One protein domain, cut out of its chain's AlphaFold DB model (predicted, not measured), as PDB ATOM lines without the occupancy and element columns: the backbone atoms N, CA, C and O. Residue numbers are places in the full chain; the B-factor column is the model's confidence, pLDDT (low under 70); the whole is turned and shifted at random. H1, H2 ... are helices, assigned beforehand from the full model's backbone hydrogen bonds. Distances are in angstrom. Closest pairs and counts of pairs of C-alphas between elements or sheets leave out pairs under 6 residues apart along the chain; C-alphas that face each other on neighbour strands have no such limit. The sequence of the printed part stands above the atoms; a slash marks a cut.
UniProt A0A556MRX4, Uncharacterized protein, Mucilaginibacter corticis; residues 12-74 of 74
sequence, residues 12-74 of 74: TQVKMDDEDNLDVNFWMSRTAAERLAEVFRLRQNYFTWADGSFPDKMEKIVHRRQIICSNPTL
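AT A GLANCE: This is residues 12 to 74 of the 74 residues of an uncharacterized protein of Mucilaginibacter corticis (UniProt A0A556MRX4). Two helices, H1 then H2, meet near their ends as an open V, and a long tail after H2 sticks out with residues 56 to 74. The 63 printed residues hold two named helices and no named strand, an all-helix class. The whole is extended, with a radius of gyration of the C-alphas of 17.5 A, and flat, spanning 54 by 39 by 19 A.

IN THESE COORDINATES: H1, residues 16 to 29, begins at C-alpha 16 (355.635, 259.885, 275.879) and is 20.0 A long. H2, residues 32 to 51, is 27.8 A long and ends at C-alpha 51 (379.425, 266.074, 291.420). Residues 52 to 74 hold no named element.

HOW THE PARTS SIT: A tight link of 2 residues joins H1 to H2. They are close but not clearly touching; their closest C-alphas, of Trp 27 and Arg 35, are 6.7 A apart. They run opposite ways at a steep tilt of 53 degrees. In H1 and H2 every O i to N i+4 pair is within hydrogen-bond range.

THE WHOLE: The C-alphas farthest apart, of Thr 31 and Leu 74, are 56.4 A apart. The printed part has no cut. Residues 12 to 14 and 57 to 74 have pLDDT under 70.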
ATOM      1  N   THR A  12     361.489 266.002 266.226       62.56
ATOM      2  CA  THR A  12     360.684 264.781 266.235       62.56
ATOM      3  C   THR A  12     359.654 264.919 267.352       62.56
ATOM      4  O   THR A  12     360.021 265.069 268.516       62.56
ATOM      5  N   GLN A  13     358.363 264.921 267.009       59.94
ATOM      6  CA  GLN A  13     357.302 264.804 268.008       59.94
ATOM      7  C   GLN A  13     357.303 263.369 268.522       59.94
ATOM      8  O   GLN A  13     356.785 262.465 267.872       59.94
ATOM      9  N   VAL A  14     357.942 263.171 269.667       61.59
ATOM     10  CA  VAL A  14     357.972 261.896 270.371       61.59
ATOM     11  C   VAL A  14     356.787 261.865 271.329       61.59
ATOM     12  O   VAL A  14     356.611 262.788 272.130       61.59
ATOM     13  N   LYS A  15     355.935 260.842 271.221       73.75
ATOM     14  CA  LYS A  15     354.875 260.617 272.205       73.75
ATOM     15  C   LYS A  15     355.492 259.957 273.430       73.75
ATOM     16  O   LYS A  15     356.245 259.001 273.288       73.75
ATOM     17  N   MET A  16     355.137 260.443 274.616       73.12
ATOM     18  CA  MET A  16     355.635 259.885 275.879       73.12
ATOM     19  C   MET A  16     355.340 258.386 276.005       73.12
ATOM     20  O   MET A  16     356.225 257.630 276.376       73.12
ATOM     21  N   ASP A  17     354.147 257.951 275.588       75.50
ATOM     22  CA  ASP A  17     353.754 256.537 275.629       75.50
ATOM     23  C   ASP A  17     354.671 255.633 274.782       75.50
ATOM     24  O   ASP A  17     354.883 254.467 275.116       75.50
ATOM     25  N   ASP A  18     355.215 256.147 273.674       76.06
ATOM     26  CA  ASP A  18     356.112 255.377 272.808       76.06
ATOM     27  C   ASP A  18     357.485 255.193 273.483       76.06
ATOM     28  O   ASP A  18     358.036 254.094 273.453       76.06
ATOM     29  N   GLU A  19     358.004 256.227 274.155       78.75
ATOM     30  CA  GLU A  19     359.254 256.158 274.935       78.75
ATOM     31  C   GLU A  19     359.113 255.256 276.161       78.75
ATOM     32  O   GLU A  19     359.974 254.412 276.397       78.75
ATOM     33  N   ASP A  20     357.996 255.348 276.886       81.56
ATOM     34  CA  ASP A  20     357.734 254.493 278.047       81.56
ATOM     35  C   ASP A  20     357.737 253.008 277.646       81.56
ATOM     36  O   ASP A  20     358.322 252.155 278.321       81.56
ATOM     37  N   ASN A  21     357.133 252.686 276.499       84.44
ATOM     38  CA  ASN A  21     357.155 251.331 275.957       84.44
ATOM     39  C   ASN A  21     358.564 250.899 275.526       84.44
ATOM     40  O   ASN A  21     358.943 249.741 275.729       84.44
ATOM     41  N   LEU A  22     359.350 251.800 274.932       86.31
ATOM     42  CA  LEU A  22     360.738 251.521 274.558       86.31
ATOM     43  C   LEU A  22     361.604 251.243 275.788       86.31
ATOM     44  O   LEU A  22     362.360 250.270 275.776       86.31
ATOM     45  N   ASP A  23     361.436 252.013 276.860       84.12
ATOM     46  CA  ASP A  23     362.125 251.806 278.130       84.12
ATOM     47  C   ASP A  23     361.779 250.441 278.730       84.12
ATOM     48  O   ASP A  23     362.671 249.662 279.084       84.12
ATOM     49  N   VAL A  24     360.490 250.093 278.789       87.25
ATOM     50  CA  VAL A  24     360.051 248.779 279.282       87.25
ATOM     51  C   VAL A  24     360.674 247.653 278.458       87.25
ATOM     52  O   VAL A  24     361.245 246.716 279.024       87.25
ATOM     53  N   ASN A  25     360.626 247.747 277.130       90.44
ATOM     54  CA  ASN A  25     361.193 246.735 276.238       90.44
ATOM     55  C   ASN A  25     362.715 246.620 276.387       90.44
ATOM     56  O   ASN A  25     363.268 245.516 276.431       90.44
ATOM     57  N   PHE A  26     363.403 247.750 276.518       90.19
ATOM     58  CA  PHE A  26     364.838 247.803 276.752       90.19
ATOM     59  C   PHE A  26     365.222 247.077 278.042       90.19
ATOM     60  O   PHE A  26     366.104 246.216 278.029       90.19
ATOM     61  N   TRP A  27     364.537 247.365 279.152       90.62
ATOM     62  CA  TRP A  27     364.834 246.711 280.423       90.62
ATOM     63  C   TRP A  27     364.469 245.231 280.385       90.62
ATOM     64  O   TRP A  27     365.255 244.406 280.844       90.62
ATOM     65  N   MET A  28     363.328 244.867 279.799       91.50
ATOM     66  CA  MET A  28     362.854 243.481 279.780       91.50
ATOM     67  C   MET A  28     363.667 242.568 278.858       91.50
ATOM     68  O   MET A  28     363.822 241.390 279.178       91.50
ATOM     69  N   SER A  29     364.246 243.098 277.779       95.06
ATOM     70  CA  SER A  29     365.062 242.325 276.828       95.06
ATOM     71  C   SER A  29     366.448 241.924 277.353       95.06
ATOM     72  O   SER A  29     367.078 241.033 276.789       95.06
ATOM     73  N   ARG A  30     366.926 242.547 278.437       92.06
ATOM     74  CA  ARG A  30     368.267 242.323 279.003       92.06
ATOM     75  C   ARG A  30     368.262 241.318 280.147       92.06
ATOM     76  O   ARG A  30     367.307 241.256 280.926       92.06
ATOM     77  N   THR A  31     369.363 240.596 280.320       94.88
ATOM     78  CA  THR A  31     369.612 239.754 281.498       94.88
ATOM     79  C   THR A  31     369.838 240.599 282.754       94.88
ATOM     80  O   THR A  31     370.173 241.781 282.683       94.88
ATOM     81  N   ALA A  32     369.703 239.998 283.941       90.69
ATOM     82  CA  ALA A  32     369.931 240.709 285.202       90.69
ATOM     83  C   ALA A  32     371.337 241.339 285.291       90.69
ATOM     84  O   ALA A  32     371.469 242.471 285.756       90.69
ATOM     85  N   ALA A  33     372.371 240.647 284.801       91.69
ATOM     86  CA  ALA A  33     373.742 241.156 284.784       91.69
ATOM     87  C   ALA A  33     373.890 242.400 283.888       91.69
ATOM     88  O   ALA A  33     374.477 243.397 284.303       91.69
ATOM     89  N   GLU A  34     373.300 242.381 282.692       91.62
ATOM     90  CA  GLU A  34     373.330 243.517 281.762       91.62
ATOM     91  C   GLU A  34     372.543 244.718 282.295       91.62
ATOM     92  O   GLU A  34     372.975 245.861 282.144       91.62
ATOM     93  N   ARG A  35     371.411 244.475 282.968       91.75
ATOM     94  CA  ARG A  35     370.649 245.541 283.639       91.75
ATOM     95  C   ARG A  35     371.481 246.196 284.739       91.75
ATOM     96  O   ARG A  35     371.501 247.419 284.837       91.75
ATOM     97  N   LEU A  36     372.190 245.403 285.545       89.31
ATOM     98  CA  LEU A  36     373.061 245.920 286.604       89.31
ATOM     99  C   LEU A  36     374.218 246.755 286.040       89.31
ATOM    100  O   LEU A  36     374.487 247.838 286.560       89.31
ATOM    101  N   ALA A  37     374.858 246.294 284.963       90.19
ATOM    102  CA  ALA A  37     375.911 247.046 284.284       90.19
ATOM    103  C   ALA A  37     375.393 248.386 283.730       90.19
ATOM    104  O   ALA A  37     376.042 249.420 283.895       90.19
ATOM    105  N   GLU A  38     374.196 248.393 283.140       92.62
ATOM    106  CA  GLU A  38     373.567 249.611 282.626       92.62
ATOM    107  C   GLU A  38     373.231 250.599 283.748       92.62
ATOM    108  O   GLU A  38     373.571 251.777 283.661       92.62
ATOM    109  N   VAL A  39     372.631 250.125 284.844       89.75
ATOM    110  CA  VAL A  39     372.339 250.963 286.016       89.75
ATOM    111  C   VAL A  39     373.623 251.543 286.608       89.75
ATOM    112  O   VAL A  39     373.640 252.710 287.002       89.75
ATOM    113  N   PHE A  40     374.704 250.763 286.665       88.50
ATOM    114  CA  PHE A  40     376.001 251.252 287.122       88.50
ATOM    115  C   PHE A  40     376.539 252.361 286.209       88.50
ATOM    116  O   PHE A  40     376.895 253.431 286.702       88.50
ATOM    117  N   ARG A  41     376.508 252.160 284.885       92.50
ATOM    118  CA  ARG A  41     376.904 253.168 283.889       92.50
ATOM    119  C   ARG A  41     376.084 254.456 284.020       92.50
ATOM    120  O   ARG A  41     376.647 255.548 284.026       92.50
ATOM    121  N   LEU A  42     374.762 254.340 284.165       90.31
ATOM    122  CA  LEU A  42     373.862 255.483 284.354       90.31
ATOM    123  C   LEU A  42     374.182 256.250 285.640       90.31
ATOM    124  O   LEU A  42     374.225 257.478 285.627       90.31
ATOM    125  N   ARG A  43     374.462 255.539 286.738       87.31
ATOM    126  CA  ARG A  43     374.892 256.162 287.996       87.31
ATOM    127  C   ARG A  43     376.227 256.872 287.830       87.31
ATOM    128  O   ARG A  43     376.339 258.018 288.245       87.31
ATOM    129  N   GLN A  44     377.206 256.241 287.189       87.06
ATOM    130  CA  GLN A  44     378.501 256.865 286.935       87.06
ATOM    131  C   GLN A  44     378.354 258.170 286.157       87.06
ATOM    132  O   GLN A  44     378.916 259.186 286.562       87.06
ATOM    133  N   ASN A  45     377.533 258.168 285.110       87.75
ATOM    134  CA  ASN A  45     377.249 259.369 284.333       87.75
ATOM    135  C   ASN A  45     376.554 260.444 285.171       87.75
ATOM    136  O   ASN A  45     376.950 261.602 285.108       87.75
ATOM    137  N   TYR A  46     375.550 260.068 285.971       86.81
ATOM    138  CA  TYR A  46     374.823 261.006 286.826       86.81
ATOM    139  C   TYR A  46     375.746 261.699 287.828       86.81
ATOM    140  O   TYR A  46     375.770 262.921 287.877       86.81
ATOM    141  N   PHE A  47     376.534 260.933 288.584       84.06
ATOM    142  CA  PHE A  47     377.451 261.481 289.587       84.06
ATOM    143  C   PHE A  47     378.598 262.265 288.947       84.06
ATOM    144  O   PHE A  47     378.950 263.337 289.419       84.06
ATOM    145  N   THR A  48     379.131 261.799 287.815       84.75
ATOM    146  CA  THR A  48     380.144 262.564 287.072       84.75
ATOM    147  C   THR A  48     379.582 263.898 286.579       84.75
ATOM    148  O   THR A  48     380.286 264.902 286.594       84.75
ATOM    149  N   TRP A  49     378.315 263.940 286.163       86.69
ATOM    150  CA  TRP A  49     377.658 265.178 285.748       86.69
ATOM    151  C   TRP A  49     377.304 266.094 286.931       86.69
ATOM    152  O   TRP A  49     377.514 267.299 286.839       86.69
ATOM    153  N   ALA A  50     376.773 265.539 288.023       84.69
ATOM    154  CA  ALA A  50     376.296 266.302 289.176       84.69
ATOM    155  C   ALA A  50     377.438 266.778 290.090       84.69
ATOM    156  O   ALA A  50     377.479 267.949 290.457       84.69
ATOM    157  N   ASP A  51     378.375 265.882 290.410       82.56
ATOM    158  CA  ASP A  51     379.425 266.074 291.420       82.56
ATOM    159  C   ASP A  51     380.841 266.106 290.810       82.56
ATOM    160  O   ASP A  51     381.839 266.221 291.524       82.56
ATOM    161  N   GLY A  52     380.966 265.970 289.484       83.25
ATOM    162  CA  GLY A  52     382.249 265.976 288.769       83.25
ATOM    163  C   GLY A  52     383.068 264.686 288.901       83.25
ATOM    164  O   GLY A  52     384.074 264.525 288.212       83.25
ATOM    165  N   SER A  53     382.657 263.754 289.764       83.38
ATOM    166  CA  SER A  53     383.344 262.481 289.991       83.38
ATOM    167  C   SER A  53     382.379 261.402 290.484       83.38
ATOM    168  O   SER A  53     381.325 261.699 291.041       83.38
ATOM    169  N   PHE A  54     382.728 260.133 290.263       79.56
ATOM    170  CA  PHE A  54     381.979 259.006 290.816       79.56
ATOM    171  C   PHE A  54     382.536 258.644 292.201       79.56
ATOM    172  O   PHE A  54     383.749 258.479 292.317       79.56
ATOM    173  N   PRO A  55     381.697 258.516 293.243       77.81
ATOM    174  CA  PRO A  55     382.184 258.294 294.598       77.81
ATOM    175  C   PRO A  55     382.792 256.893 294.773       77.81
ATOM    176  O   PRO A  55     382.189 255.890 294.391       77.81
ATOM    177  N   ASP A  56     383.950 256.816 295.440       73.38
ATOM    178  CA  ASP A  56     384.648 255.553 295.753       73.38
ATOM    179  C   ASP A  56     383.817 254.613 296.640       73.38
ATOM    180  O   ASP A  56     383.987 253.391 296.636       73.38
ATOM    181  N   LYS A  57     382.902 255.187 297.426       68.88
ATOM    182  CA  LYS A  57     381.928 254.462 298.236       68.88
ATOM    183  C   LYS A  57     380.547 254.984 297.888       68.88
ATOM    184  O   LYS A  57     380.270 256.168 298.049       68.88
ATOM    185  N   MET A  58     379.666 254.078 297.478       63.25
ATOM    186  CA  MET A  58     378.237 254.352 297.344       63.25
ATOM    187  C   MET A  58     377.626 254.477 298.743       63.25
ATOM    188  O   MET A  58     376.882 253.612 299.201       63.25
ATOM    189  N   GLU A  59     377.988 255.536 299.461       57.75
ATOM    190  CA  GLU A  59     377.247 255.942 300.641       57.75
ATOM    191  C   GLU A  59     375.829 256.298 300.184       57.75
ATOM    192  O   GLU A  59     375.599 256.660 299.026       57.75
ATOM    193  N   LYS A  60     374.837 256.114 301.051       53.03
ATOM    194  CA  LYS A  60     373.428 256.340 300.723       53.03
ATOM    195  C   LYS A  60     373.180 257.852 300.607       53.03
ATOM    196  O   LYS A  60     372.514 258.438 301.453       53.03
ATOM    197  N   ILE A  61     373.746 258.497 299.586       53.44
ATOM    198  CA  ILE A  61     373.610 259.925 299.315       53.44
ATOM    199  C   ILE A  61     372.214 260.125 298.736       53.44
ATOM    200  O   ILE A  61     371.975 260.100 297.526       53.44
ATOM    201  N   VAL A  62     371.251 260.270 299.642       52.94
ATOM    202  CA  VAL A  62     369.950 260.835 299.315       52.94
ATOM    203  C   VAL A  62     370.228 262.284 298.950       52.94
ATOM    204  O   VAL A  62     370.423 263.117 299.834       52.94
ATOM    205  N   HIS A  63     370.275 262.577 297.650       52.47
ATOM    206  CA  HIS A  63     370.253 263.944 297.150       52.47
ATOM    207  C   HIS A  63     368.925 264.548 297.591       52.47
ATOM    208  O   HIS A  63     367.893 264.417 296.928       52.47
ATOM    209  N   ARG A  64     368.915 265.148 298.781       49.97
ATOM    210  CA  ARG A  64     367.779 265.923 299.246       49.97
ATOM    211  C   ARG A  64     367.750 267.126 298.317       49.97
ATOM    212  O   ARG A  64     368.588 268.010 298.455       49.97
ATOM    213  N   ARG A  65     366.827 267.137 297.347       51.59
ATOM    214  CA  ARG A  65     366.511 268.356 296.595       51.59
ATOM    215  C   ARG A  65     366.302 269.442 297.638       51.59
ATOM    216  O   ARG A  65     365.346 269.377 298.412       51.59
ATOM    217  N   GLN A  66     367.222 270.396 297.698       46.34
ATOM    218  CA  GLN A  66     366.991 271.630 298.414       46.34
ATOM    219  C   GLN A  66     365.911 272.316 297.588       46.34
ATOM    220  O   GLN A  66     366.181 272.907 296.545       46.34
ATOM    221  N   ILE A  67     364.652 272.114 297.977       47.59
ATOM    222  CA  ILE A  67     363.591 273.009 297.552       47.59
ATOM    223  C   ILE A  67     364.050 274.341 298.123       47.59
ATOM    224  O   ILE A  67     363.999 274.554 299.335       47.59
ATOM    225  N   ILE A  68     364.616 275.189 297.267       46.41
ATOM    226  CA  ILE A  68     364.762 276.598 297.573       46.41
ATOM    227  C   ILE A  68     363.317 277.075 297.650       46.41
ATOM    228  O   ILE A  68     362.703 277.424 296.647       46.41
ATOM    229  N   CYS A  69     362.724 276.964 298.837       39.53
ATOM    230  CA  CYS A  69     361.575 277.757 299.194       39.53
ATOM    231  C   CYS A  69     362.079 279.191 299.096       39.53
ATOM    232  O   CYS A  69     362.768 279.679 299.990       39.53
ATOM    233  N   SER A  70     361.818 279.830 297.960       46.91
ATOM    234  CA  SER A  70     361.838 281.276 297.844       46.91
ATOM    235  C   SER A  70     361.004 281.796 299.010       46.91
ATOM    236  O   SER A  70     359.797 281.555 299.057       46.91
ATOM    237  N   ASN A  71     361.655 282.400 300.004       41.22
ATOM    238  CA  ASN A  71     360.969 283.028 301.124       41.22
ATOM    239  C   ASN A  71     359.913 283.998 300.567       41.22
ATOM    240  O   ASN A  71     360.277 284.881 299.786       41.22
ATOM    241  N   PRO A  72     358.635 283.888 300.964       51.50
ATOM    242  CA  PRO A  72     357.692 284.972 300.797       51.50
ATOM    243  C   PRO A  72     357.978 285.964 301.922       51.50
ATOM    244  O   PRO A  72     357.518 285.817 303.052       51.50
ATOM    245  N   THR A  73     358.825 286.947 301.650       52.88
ATOM    246  CA  THR A  73     358.900 288.138 302.497       52.88
ATOM    247  C   THR A  73     359.337 289.308 301.639       52.88
ATOM    248  O   THR A  73     360.529 289.552 301.483       52.88
ATOM    249  N   LEU A  74     358.344 289.950 301.021       41.34
ATOM    250  CA  LEU A  74     358.112 291.395 300.982       41.34
ATOM    251  C   LEU A  74     356.668 291.624 300.520       41.34
ATOM    252  O   LEU A  74     356.274 290.991 299.515       41.34
TER     253      LEU A  74